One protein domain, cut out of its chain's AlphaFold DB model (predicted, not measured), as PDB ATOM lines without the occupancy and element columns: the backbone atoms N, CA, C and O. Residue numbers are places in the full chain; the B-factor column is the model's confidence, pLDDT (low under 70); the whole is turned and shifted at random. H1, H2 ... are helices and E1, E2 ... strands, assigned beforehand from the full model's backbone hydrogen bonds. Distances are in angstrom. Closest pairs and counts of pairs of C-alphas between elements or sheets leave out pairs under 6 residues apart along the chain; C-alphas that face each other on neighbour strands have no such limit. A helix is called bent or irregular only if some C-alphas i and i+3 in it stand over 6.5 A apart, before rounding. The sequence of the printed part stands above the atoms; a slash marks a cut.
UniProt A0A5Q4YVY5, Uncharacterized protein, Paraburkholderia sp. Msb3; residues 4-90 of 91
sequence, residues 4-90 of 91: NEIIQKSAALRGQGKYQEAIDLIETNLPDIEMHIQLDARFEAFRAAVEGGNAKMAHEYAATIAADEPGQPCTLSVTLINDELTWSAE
ATOM      1  N   ASN A   4      55.145 135.380   4.968       93.44
ATOM      2  CA  ASN A   4      54.355 134.240   5.438       93.44
ATOM      3  C   ASN A   4      52.846 134.530   5.490       93.44
ATOM      4  O   ASN A   4      52.044 133.666   5.139       93.44
ATOM      5  N   GLU A   5      52.440 135.738   5.889       95.38
ATOM      6  CA  GLU A   5      51.022 136.134   5.875       95.38
ATOM      7  C   GLU A   5      50.473 136.217   4.444       95.38
ATOM      8  O   GLU A   5      49.323 135.845   4.200       95.38
ATOM      9  N   ILE A   6      51.293 136.674   3.491       96.56
ATOM     10  CA  ILE A   6      50.928 136.716   2.068       96.56
ATOM     11  C   ILE A   6      50.709 135.293   1.542       96.56
ATOM     12  O   ILE A   6      49.672 135.028   0.933       96.56
ATOM     13  N   ILE A   7      51.628 134.368   1.837       96.44
ATOM     14  CA  ILE A   7      51.519 132.955   1.442       96.44
ATOM     15  C   ILE A   7      50.267 132.313   2.043       96.44
ATOM     16  O   ILE A   7      49.493 131.690   1.323       96.44
ATOM     17  N   GLN A   8      50.013 132.498   3.341       97.06
ATOM     18  CA  GLN A   8      48.827 131.938   3.998       97.06
ATOM     19  C   GLN A   8      47.524 132.462   3.387       97.06
ATOM     20  O   GLN A   8      46.572 131.704   3.193       97.06
ATOM     21  N   LYS A   9      47.476 133.755   3.060       97.31
ATOM     22  CA  LYS A   9      46.308 134.361   2.422       97.31
ATOM     23  C   LYS A   9      46.134 133.882   0.978       97.31
ATOM     24  O   LYS A   9      45.003 133.619   0.577       97.31
ATOM     25  N   SER A  10      47.225 133.718   0.230       97.50
ATOM     26  CA  SER A  10      47.208 133.116  -1.109       97.50
ATOM     27  C   SER A  10      46.690 131.674  -1.058       97.50
ATOM     28  O   SER A  10      45.737 131.337  -1.761       97.50
ATOM     29  N   ALA A  11      47.185 130.864  -0.119       96.75
ATOM     30  CA  ALA A  11      46.715 129.498   0.099       96.75
ATOM     31  C   ALA A  11      45.223 129.431   0.463       96.75
ATOM     32  O   ALA A  11      44.504 128.550  -0.008       96.75
ATOM     33  N   ALA A  12      44.729 130.381   1.262       97.75
ATOM     34  CA  ALA A  12      43.307 130.476   1.582       97.75
ATOM     35  C   ALA A  12      42.447 130.817   0.351       97.75
ATOM     36  O   ALA A  12      41.363 130.257   0.199       97.75
ATOM     37  N   LEU A  13      42.920 131.704  -0.533       97.75
ATOM     38  CA  LEU A  13      42.251 132.021  -1.803       97.75
ATOM     39  C   LEU A  13      42.245 130.808  -2.742       97.75
ATOM     40  O   LEU A  13      41.200 130.474  -3.302       97.75
ATOM     41  N   ARG A  14      43.370 130.093  -2.847       97.06
ATOM     42  CA  ARG A  14      43.474 128.841  -3.607       97.06
ATOM     43  C   ARG A  14      42.499 127.782  -3.093       97.06
ATOM     44  O   ARG A  14      41.751 127.221  -3.885       97.06
ATOM     45  N   GLY A  15      42.403 127.593  -1.776       94.94
ATOM     46  CA  GLY A  15      41.429 126.682  -1.158       94.94
ATOM     47  C   GLY A  15      39.956 127.047  -1.411       94.94
ATOM     48  O   GLY A  15      39.078 126.214  -1.211       94.94
ATOM     49  N   GLN A  16      39.674 128.272  -1.866       96.88
ATOM     50  CA  GLN A  16      38.344 128.727  -2.293       96.88
ATOM     51  C   GLN A  16      38.138 128.637  -3.818       96.88
ATOM     52  O   GLN A  16      37.107 129.088  -4.314       96.88
ATOM     53  N   GLY A  17      39.111 128.117  -4.575       95.44
ATOM     54  CA  GLY A  17      39.093 128.090  -6.041       95.44
ATOM     55  C   GLY A  17      39.382 129.442  -6.705       95.44
ATOM     56  O   GLY A  17      39.232 129.587  -7.917       95.44
ATOM     57  N   LYS A  18      39.804 130.455  -5.939       97.44
ATOM     58  CA  LYS A  18      40.142 131.797  -6.441       97.44
ATOM     59  C   LYS A  18      41.598 131.844  -6.900       97.44
ATOM     60  O   LYS A  18      42.414 132.595  -6.369       97.44
ATOM     61  N   TYR A  19      41.928 131.005  -7.874       97.19
ATOM     62  CA  TYR A  19      43.309 130.758  -8.284       97.19
ATOM     63  C   TYR A  19      44.014 132.010  -8.812       97.19
ATOM     64  O   TYR A  19      45.131 132.295  -8.396       97.19
ATOM     65  N   GLN A  20      43.347 132.807  -9.653       96.75
ATOM     66  CA  GLN A  20      43.944 134.045 -10.164       96.75
ATOM     67  C   GLN A  20      44.168 135.074  -9.046       96.75
ATOM     68  O   GLN A  20      45.250 135.632  -8.958       96.75
ATOM     69  N   GLU A  21      43.211 135.250  -8.123       97.69
ATOM     70  CA  GLU A  21      43.390 136.156  -6.972       97.69
ATOM     71  C   GLU A  21      44.558 135.708  -6.073       97.69
ATOM     72  O   GLU A  21      45.282 136.543  -5.528       97.69
ATOM     73  N   ALA A  22      44.752 134.394  -5.906       97.50
ATOM     74  CA  ALA A  22      45.862 133.832  -5.141       97.50
ATOM     75  C   ALA A  22      47.223 134.141  -5.788       97.50
ATOM     76  O   ALA A  22      48.174 134.471  -5.074       97.50
ATOM     77  N   ILE A  23      47.298 134.057  -7.119       97.19
ATOM     78  CA  ILE A  23      48.498 134.359  -7.910       97.19
ATOM     79  C   ILE A  23      48.784 135.861  -7.890       97.19
ATOM     80  O   ILE A  23      49.880 136.260  -7.502       97.19
ATOM     81  N   ASP A  24      47.785 136.691  -8.197       97.75
ATOM     82  CA  ASP A  24      47.913 138.152  -8.225       97.75
ATOM     83  C   ASP A  24      48.395 138.697  -6.873       97.75
ATOM     84  O   ASP A  24      49.210 139.624  -6.810       97.75
ATOM     85  N   LEU A  25      47.908 138.106  -5.772       97.50
ATOM     86  CA  LEU A  25      48.341 138.458  -4.425       97.50
ATOM     87  C   LEU A  25      49.836 138.187  -4.221       97.50
ATOM     88  O   LEU A  25      50.516 139.019  -3.617       97.50
ATOM     89  N   ILE A  26      50.344 137.051  -4.702       96.44
ATOM     90  CA  ILE A  26      51.770 136.731  -4.617       96.44
ATOM     91  C   ILE A  26      52.563 137.684  -5.505       96.44
ATOM     92  O   ILE A  26      53.456 138.345  -4.991       96.44
ATOM     93  N   GLU A  27      52.220 137.823  -6.787       95.81
ATOM     94  CA  GLU A  27      52.971 138.656  -7.741       95.81
ATOM     95  C   GLU A  27      53.085 140.112  -7.295       95.81
ATOM     96  O   GLU A  27      54.172 140.687  -7.324       95.81
ATOM     97  N   THR A  28      51.976 140.689  -6.826       96.88
ATOM     98  CA  THR A  28      51.931 142.091  -6.392       96.88
ATOM     99  C   THR A  28      52.850 142.349  -5.203       96.88
ATOM    100  O   THR A  28      53.412 143.434  -5.094       96.88
ATOM    101  N   ASN A  29      53.001 141.371  -4.306       95.94
ATOM    102  CA  ASN A  29      53.782 141.538  -3.082       95.94
ATOM    103  C   ASN A  29      55.176 140.901  -3.175       95.94
ATOM    104  O   ASN A  29      56.004 141.161  -2.312       95.94
ATOM    105  N   LEU A  30      55.461 140.091  -4.199       93.12
ATOM    106  CA  LEU A  30      56.714 139.344  -4.343       93.12
ATOM    107  C   LEU A  30      57.978 140.215  -4.210       93.12
ATOM    108  O   LEU A  30      58.912 139.755  -3.552       93.12
ATOM    109  N   PRO A  31      58.036 141.453  -4.755       93.25
ATOM    110  CA  PRO A  31      59.195 142.331  -4.576       93.25
ATOM    111  C   PRO A  31      59.447 142.741  -3.119       93.25
ATOM    112  O   PRO A  31      60.589 143.015  -2.756       93.25
ATOM    113  N   ASP A  32      58.394 142.766  -2.300       92.88
ATOM    114  CA  ASP A  32      58.427 143.187  -0.897       92.88
ATOM    115  C   ASP A  32      58.585 142.001   0.076       92.88
ATOM    116  O   ASP A  32      58.829 142.205   1.267       92.88
ATOM    117  N   ILE A  33      58.457 140.761  -0.412       92.56
ATOM    118  CA  ILE A  33      58.671 139.539   0.373       92.56
ATOM    119  C   ILE A  33      60.169 139.340   0.624       92.56
ATOM    120  O   ILE A  33      61.002 139.494  -0.273       92.56
ATOM    121  N   GLU A  34      60.516 138.929   1.842       92.62
ATOM    122  CA  GLU A  34      61.885 138.609   2.224       92.62
ATOM    123  C   GLU A  34      62.487 137.539   1.296       92.62
ATOM    124  O   GLU A  34      61.865 136.512   1.040       92.62
ATOM    125  N   MET A  35      63.724 137.737   0.824       86.88
ATOM    126  CA  MET A  35      64.354 136.876  -0.197       86.88
ATOM    127  C   MET A  35      64.297 135.371   0.128       86.88
ATOM    128  O   MET A  35      64.043 134.564  -0.757       86.88
ATOM    129  N   HIS A  36      64.470 134.993   1.398       85.25
ATOM    130  CA  HIS A  36      64.416 133.594   1.845       85.25
ATOM    131  C   HIS A  36      62.998 132.988   1.859       85.25
ATOM    132  O   HIS A  36      62.864 131.782   2.020       85.25
ATOM    133  N   ILE A  37      61.957 133.811   1.700       91.38
ATOM    134  CA  ILE A  37      60.537 133.429   1.634       91.38
ATOM    135  C   ILE A  37      60.013 133.513   0.189       91.38
ATOM    136  O   ILE A  37      59.010 132.888  -0.149       91.38
ATOM    137  N   GLN A  38      60.688 134.252  -0.702       91.88
ATOM    138  CA  GLN A  38      60.252 134.408  -2.095       91.88
ATOM    139  C   GLN A  38      60.140 133.071  -2.837       91.88
ATOM    140  O   GLN A  38      59.237 132.913  -3.657       91.88
ATOM    141  N   LEU A  39      61.010 132.103  -2.535       90.50
ATOM    142  CA  LEU A  39      60.928 130.764  -3.116       90.50
ATOM    143  C   LEU A  39      59.628 130.053  -2.704       90.50
ATOM    144  O   LEU A  39      58.894 129.566  -3.563       90.50
ATOM    145  N   ASP A  40      59.289 130.077  -1.413       91.81
ATOM    146  CA  ASP A  40      58.033 129.516  -0.897       91.81
ATOM    147  C   ASP A  40      56.806 130.231  -1.484       91.81
ATOM    148  O   ASP A  40      55.802 129.595  -1.814       91.81
ATOM    149  N   ALA A  41      56.897 131.548  -1.687       94.75
ATOM    150  CA  ALA A  41      55.850 132.328  -2.337       94.75
ATOM    151  C   ALA A  41      55.644 131.911  -3.802       94.75
ATOM    152  O   ALA A  41      54.505 131.714  -4.231       94.75
ATOM    153  N   ARG A  42      56.727 131.700  -4.562       94.19
ATOM    154  CA  ARG A  42      56.654 131.197  -5.945       94.19
ATOM    155  C   ARG A  42      56.114 129.774  -6.008       94.19
ATOM    156  O   ARG A  42      55.348 129.474  -6.920       94.19
ATOM    157  N   PHE A  43      56.443 128.916  -5.040       93.31
ATOM    158  CA  PHE A  43      55.811 127.603  -4.931       93.31
ATOM    159  C   PHE A  43      54.302 127.717  -4.722       93.31
ATOM    160  O   PHE A  43      53.550 126.998  -5.373       93.31
ATOM    161  N   GLU A  44      53.830 128.617  -3.862       95.88
ATOM    162  CA  GLU A  44      52.387 128.780  -3.659       95.88
ATOM    163  C   GLU A  44      51.676 129.309  -4.916       95.88
ATOM    164  O   GLU A  44      50.624 128.784  -5.289       95.88
ATOM    165  N   ALA A  45      52.277 130.264  -5.633       95.75
ATOM    166  CA  ALA A  45      51.746 130.737  -6.914       95.75
ATOM    167  C   ALA A  45      51.750 129.642  -7.997       95.75
ATOM    168  O   ALA A  45      50.766 129.490  -8.723       95.75
ATOM    169  N   PHE A  46      52.800 128.815  -8.056       94.69
ATOM    170  CA  PHE A  46      52.850 127.633  -8.919       94.69
ATOM    171  C   PHE A  46      51.675 126.685  -8.645       94.69
ATOM    172  O   PHE A  46      50.992 126.268  -9.579       94.69
ATOM    173  N   ARG A  47      51.391 126.384  -7.372       92.19
ATOM    174  CA  ARG A  47      50.266 125.517  -6.977       92.19
ATOM    175  C   ARG A  47      48.929 126.087  -7.424       92.19
ATOM    176  O   ARG A  47      48.117 125.360  -7.986       92.19
ATOM    177  N   ALA A  48      48.718 127.384  -7.205       95.69
ATOM    178  CA  ALA A  48      47.509 128.064  -7.651       95.69
ATOM    179  C   ALA A  48      47.368 128.029  -9.181       95.69
ATOM    180  O   ALA A  48      46.273 127.794  -9.683       95.69
ATOM    181  N   ALA A  49      48.465 128.195  -9.926       94.62
ATOM    182  CA  ALA A  49      48.450 128.119 -11.385       94.62
ATOM    183  C   ALA A  49      48.121 126.707 -11.892       94.62
ATOM    184  O   ALA A  49      47.338 126.569 -12.831       94.62
ATOM    185  N   VAL A  50      48.674 125.670 -11.255       92.31
ATOM    186  CA  VAL A  50      48.370 124.264 -11.558       92.31
ATOM    187  C   VAL A  50      46.894 123.964 -11.293       92.31
ATOM    188  O   VAL A  50      46.188 123.559 -12.211       92.31
ATOM    189  N   GLU A  51      46.407 124.221 -10.078       91.44
ATOM    190  CA  GLU A  51      45.018 123.924  -9.689       91.44
ATOM    191  C   GLU A  51      43.994 124.759 -10.477       91.44
ATOM    192  O   GLU A  51      42.888 124.300 -10.750       91.44
ATOM    193  N   GLY A  52      44.376 125.961 -10.916       91.50
ATOM    194  CA  GLY A  52      43.572 126.798 -11.803       91.50
ATOM    195  C   GLY A  52      43.631 126.428 -13.284       91.50
ATOM    196  O   GLY A  52      43.042 127.141 -14.098       91.50
ATOM    197  N   GLY A  53      44.353 125.370 -13.665       90.50
ATOM    198  CA  GLY A  53      44.486 124.945 -15.060       90.50
ATOM    199  C   GLY A  53      45.331 125.886 -15.931       90.50
ATOM    200  O   GLY A  53      45.350 125.756 -17.156       90.50
ATOM    201  N   ASN A  54      46.048 126.844 -15.337       91.88
ATOM    202  CA  ASN A  54      46.866 127.810 -16.064       91.88
ATOM    203  C   ASN A  54      48.272 127.254 -16.319       91.88
ATOM    204  O   ASN A  54      49.253 127.624 -15.670       91.88
ATOM    205  N   ALA A  55      48.368 126.368 -17.312       88.75
ATOM    206  CA  ALA A  55      49.614 125.702 -17.686       88.75
ATOM    207  C   ALA A  55      50.749 126.680 -18.048       88.75
ATOM    208  O   ALA A  55      51.913 126.394 -17.773       88.75
ATOM    209  N   LYS A  56      50.422 127.844 -18.631       91.00
ATOM    210  CA  LYS A  56      51.417 128.867 -18.979       91.00
ATOM    211  C   LYS A  56      52.068 129.442 -17.721       91.00
ATOM    212  O   LYS A  56      53.290 129.417 -17.618       91.00
ATOM    213  N   MET A  57      51.265 129.903 -16.760       91.25
ATOM    214  CA  MET A  57      51.801 130.447 -15.508       91.25
ATOM    215  C   MET A  57      52.510 129.373 -14.683       91.25
ATOM    216  O   MET A  57      53.589 129.623 -14.156       91.25
ATOM    217  N   ALA A  58      51.972 128.152 -14.625       90.56
ATOM    218  CA  ALA A  58      52.638 127.043 -13.944       90.56
ATOM    219  C   ALA A  58      54.040 126.780 -14.527       90.56
ATOM    220  O   ALA A  58      55.001 126.602 -13.780       90.56
ATOM    221  N   HIS A  59      54.183 126.821 -15.855       88.50
ATOM    222  CA  HIS A  59      55.482 126.692 -16.511       88.50
ATOM    223  C   HIS A  59      56.423 127.865 -16.185       88.50
ATOM    224  O   HIS A  59      57.601 127.647 -15.906       88.50
ATOM    225  N   GLU A  60      55.935 129.108 -16.225       90.94
ATOM    226  CA  GLU A  60      56.733 130.297 -15.891       90.94
ATOM    227  C   GLU A  60      57.270 130.219 -14.454       90.94
ATOM    228  O   GLU A  60      58.476 130.365 -14.241       90.94
ATOM    229  N   TYR A  61      56.422 129.867 -13.485       91.00
ATOM    230  CA  TYR A  61      56.856 129.677 -12.104       91.00
ATOM    231  C   TYR A  61      57.859 128.533 -11.956       91.00
ATOM    232  O   TYR A  61      58.893 128.726 -11.317       91.00
ATOM    233  N   ALA A  62      57.621 127.381 -12.587       87.81
ATOM    234  CA  ALA A  62      58.559 126.259 -12.550       87.81
ATOM    235  C   ALA A  62      59.950 126.649 -13.081       87.81
ATOM    236  O   ALA A  62      60.960 126.291 -12.476       87.81
ATOM    237  N   ALA A  63      60.013 127.438 -14.159       87.56
ATOM    238  CA  ALA A  63      61.273 127.941 -14.701       87.56
ATOM    239  C   ALA A  63      61.994 128.887 -13.724       87.56
ATOM    240  O   ALA A  63      63.207 128.775 -13.552       87.56
ATOM    241  N   THR A  64      61.262 129.786 -13.053       88.12
ATOM    242  CA  THR A  64      61.861 130.684 -12.045       88.12
ATOM    243  C   THR A  64      62.356 129.935 -10.808       88.12
ATOM    244  O   THR A  64      63.421 130.254 -10.294       88.12
ATOM    245  N   ILE A  65      61.628 128.910 -10.359       87.31
ATOM    246  CA  ILE A  65      62.012 128.067  -9.219       87.31
ATOM    247  C   ILE A  65      63.295 127.295  -9.545       87.31
ATOM    248  O   ILE A  65      64.231 127.291  -8.753       87.31
ATOM    249  N   ALA A  66      63.371 126.697 -10.738       82.19
ATOM    250  CA  ALA A  66      64.557 125.967 -11.181       82.19
ATOM    251  C   ALA A  66      65.803 126.864 -11.321       82.19
ATOM    252  O   ALA A  66      66.923 126.388 -11.145       82.19
ATOM    253  N   ALA A  67      65.626 128.152 -11.639       81.12
ATOM    254  CA  ALA A  67      66.728 129.108 -11.738       81.12
ATOM    255  C   ALA A  67      67.300 129.516 -10.366       81.12
ATOM    256  O   ALA A  67      68.497 129.797 -10.277       81.12
ATOM    257  N   ASP A  68      66.472 129.532  -9.318       73.94
ATOM    258  CA  ASP A  68      66.880 129.916  -7.960       73.94
ATOM    259  C   ASP A  68      67.637 128.800  -7.216       73.94
ATOM    260  O   ASP A  68      68.455 129.103  -6.347       73.94
ATOM    261  N   GLU A  69      67.452 127.525  -7.592       63.69
ATOM    262  CA  GLU A  69      68.172 126.378  -7.009       63.69
ATOM    263  C   GLU A  69      69.065 125.632  -8.030       63.69
ATOM    264  O   GLU A  69      68.847 124.458  -8.329       63.69
ATOM    265  N   PRO A  70      70.149 126.247  -8.547       54.44
ATOM    266  CA  PRO A  70      71.006 125.632  -9.570       54.44
ATOM    267  C   PRO A  70      71.824 124.420  -9.077       54.44
ATOM    268  O   PRO A  70      72.513 123.781  -9.873       54.44
ATOM    269  N   GLY A  71      71.800 124.118  -7.773       55.47
ATOM    270  CA  GLY A  71      72.589 123.051  -7.145       55.47
ATOM    271  C   GLY A  71      71.789 121.836  -6.672       55.47
ATOM    272  O   GLY A  71      72.398 120.825  -6.318       55.47
ATOM    273  N   GLN A  72      70.456 121.911  -6.665       55.38
ATOM    274  CA  GLN A  72      69.593 120.844  -6.172       55.38
ATOM    275  C   GLN A  72      68.513 120.572  -7.227       55.38
ATOM    276  O   GLN A  72      67.761 121.477  -7.571       55.38
ATOM    277  N   PRO A  73      68.451 119.366  -7.816       55.44
ATOM    278  CA  PRO A  73      67.448 119.076  -8.831       55.44
ATOM    279  C   PRO A  73      66.049 119.082  -8.199       55.44
ATOM    280  O   PRO A  73      65.618 118.093  -7.611       55.44
ATOM    281  N   CYS A  74      65.323 120.192  -8.336       57.81
ATOM    282  CA  CYS A  74      63.904 120.256  -8.012       57.81
ATOM    283  C   CYS A  74      63.108 119.547  -9.112       57.81
ATOM    284  O   CYS A  74      62.937 120.076 -10.211       57.81
ATOM    285  N   THR A  75      62.607 118.346  -8.825       63.25
ATOM    286  CA  THR A  75      61.685 117.654  -9.734       63.25
ATOM    287  C   THR A  75      60.258 118.080  -9.402       63.25
ATOM    288  O   THR A  75      59.711 117.696  -8.370       63.25
ATOM    289  N   LEU A  76      59.655 118.896 -10.270       65.44
ATOM    290  CA  LEU A  76      58.242 119.272 -10.180       65.44
ATOM    291  C   LEU A  76      57.431 118.428 -11.160       65.44
ATOM    292  O   LEU A  76      57.449 118.671 -12.365       65.44
ATOM    293  N   SER A  77      56.715 117.435 -10.633       64.81
ATOM    294  CA  SER A  77      55.860 116.554 -11.429       64.81
ATOM    295  C   SER A  77      54.420 117.057 -11.409       64.81
ATOM    296  O   SER A  77      53.798 117.154 -10.347       64.81
ATOM    297  N   VAL A  78      53.881 117.354 -12.592       64.38
ATOM    298  CA  VAL A  78      52.466 117.695 -12.797       64.38
ATOM    299  C   VAL A  78      51.811 116.569 -13.594       64.38
ATOM    300  O   VAL A  78      52.287 116.197 -14.663       64.38
ATOM    301  N   THR A  79      50.724 116.017 -13.066       74.06
ATOM    302  CA  THR A  79      49.931 114.951 -13.679       74.06
ATOM    303  C   THR A  79      48.565 115.499 -14.071       74.06
ATOM    304  O   THR A  79      47.857 116.058 -13.236       74.06
ATOM    305  N   LEU A  80      48.182 115.315 -15.334       66.81
ATOM    306  CA  LEU A  80      46.842 115.629 -15.826       66.81
ATOM    307  C   LEU A  80      45.926 114.416 -15.605       66.81
ATOM    308  O   LEU A  80      46.166 113.352 -16.180       66.81
ATOM    309  N   ILE A  81      44.886 114.564 -14.784       72.81
ATOM    310  CA  ILE A  81      43.882 113.526 -14.514       72.81
ATOM    311  C   ILE A  81      42.509 114.126 -14.814       72.81
ATOM    312  O   ILE A  81      42.125 115.097 -14.179       72.81
ATOM    313  N   ASN A  82      41.762 113.551 -15.764       70.88
ATOM    314  CA  ASN A  82      40.423 114.032 -16.149       70.88
ATOM    315  C   ASN A  82      40.374 115.542 -16.483       70.88
ATOM    316  O   ASN A  82      39.488 116.243 -16.008       70.88
ATOM    317  N   ASP A  83      41.341 116.038 -17.261       70.31
ATOM    318  CA  ASP A  83      41.512 117.466 -17.594       70.31
ATOM    319  C   ASP A  83      41.851 118.398 -16.406       70.31
ATOM    320  O   ASP A  83      42.004 119.603 -16.595       70.31
ATOM    321  N   GLU A  84      42.077 117.861 -15.202       64.81
ATOM    322  CA  GLU A  84      42.571 118.612 -14.042       64.81
ATOM    323  C   GLU A  84      44.074 118.376 -13.835       64.81
ATOM    324  O   GLU A  84      44.558 117.240 -13.802       64.81
ATOM    325  N   LEU A  85      44.843 119.461 -13.702       70.75
ATOM    326  CA  LEU A  85      46.268 119.386 -13.393       70.75
ATOM    327  C   LEU A  85      46.451 119.206 -11.881       70.75
ATOM    328  O   LEU A  85      46.017 120.024 -11.074       70.75
ATOM    329  N   THR A  86      47.144 118.142 -11.497       70.31
ATOM    330  CA  THR A  86      47.503 117.810 -10.113       70.31
ATOM    331  C   THR A  86      49.024 117.782  -9.993       70.31
ATOM    332  O   THR A  86      49.700 117.413 -10.950       70.31
ATOM    333  N   TRP A  87      49.610 118.182  -8.864       63.69
ATOM    334  CA  TRP A  87      51.070 118.172  -8.694       63.69
ATOM    335  C   TRP A  87      51.488 117.347  -7.477       63.69
ATOM    336  O   TRP A  87      50.751 117.211  -6.501       63.69
ATOM    337  N   SER A  88      52.687 116.774  -7.544       54.88
ATOM    338  CA  SER A  88      53.345 116.084  -6.433       54.88
ATOM    339  C   SER A  88      54.790 116.568  -6.363       54.88
ATOM    340  O   SER A  88      55.504 116.499  -7.361       54.88
ATOM    341  N   ALA A  89      55.215 117.089  -5.210       46.66
ATOM    342  CA  ALA A  89      56.630 117.348  -4.953       46.66
ATOM    343  C   ALA A  89      57.218 116.141  -4.223       46.66
ATOM    344  O   ALA A  89      56.879 115.892  -3.064       46.66
ATOM    345  N   GLU A  90      58.090 115.401  -4.898       47.06
ATOM    346  CA  GLU A  90      58.994 114.466  -4.232       47.06
ATOM    347  C   GLU A  90      60.197 115.277  -3.719       47.06
ATOM    348  O   GLU A  90      60.828 116.002  -4.489       47.06
TER     349      GLU A  90
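What this domain is: This is residues 4 to 90 of the 91 residues of an uncharacterized protein of Paraburkholderia sp. Msb3 (UniProt A0A5Q4YVY5). Three helices, H1, H2 and H3, lie side by side in a triangular up-and-down bundle, and H4 folds back along another side of H3, the helix in the middle. A two-stranded hairpin, E1 and E2, packs on residues 46 to 51 of H3, mainly through E2. The 87 printed residues run H1 H2 H3 H4 E1 E2, mostly helix, with an antiparallel sheet E1 - E2. The whole is compact, with a radius of gyration of the C-alphas of 12.4 A and spans of 37 by 33 by 20 A.

Where its parts are: Find C-alpha 4 at (54.355, 134.240, 5.438); from there H1 runs to residue 14, 15.1 A. H2 takes residues 19 to 32, 20.9 A, and is irregular: C-alphas 28 and 31 are 7.5 A apart. H3 takes residues 35 to 51, 25.1 A, and is only just irregular, with C-alphas 36 and 39 6.7 A apart. H4 follows at residues 55 to 68, 20.3 A. E1 is residues 76 to 81 and E2 residues 84 to 89, ending at C-alpha 89, (56.630, 117.348, -4.953).

How they stand to each other: Start at H3, the hub. It touches H1, closest at the C-alphas of Arg 14 and Ala 48, 5.8 A, and runs the same way. H2 and H3, a helical hairpin, touch at Ile 23 and Ala 45, closest C-alphas 5.0 A. H4 touches H3 at a shallow tilt of 23 degrees, opposite ways, closest C-alphas Ala 49 and Ala 58, 5.0 A. In the hairpin E1 and E2, N 79 and O 86 are 2.7 A apart, within hydrogen-bond range. Every O i to N i+4 pair is within range in H1 and H4, against 8 of 10 in H2 and 11 of 13 in H3.

The domain as a whole: The farthest C-alphas, of Asp 32 and Asn 82, are 37.5 A apart. The printed part has no cut and no long link. Look for pLDDT under 70 at residues 69 to 78, 80, 84 and 87 to 90.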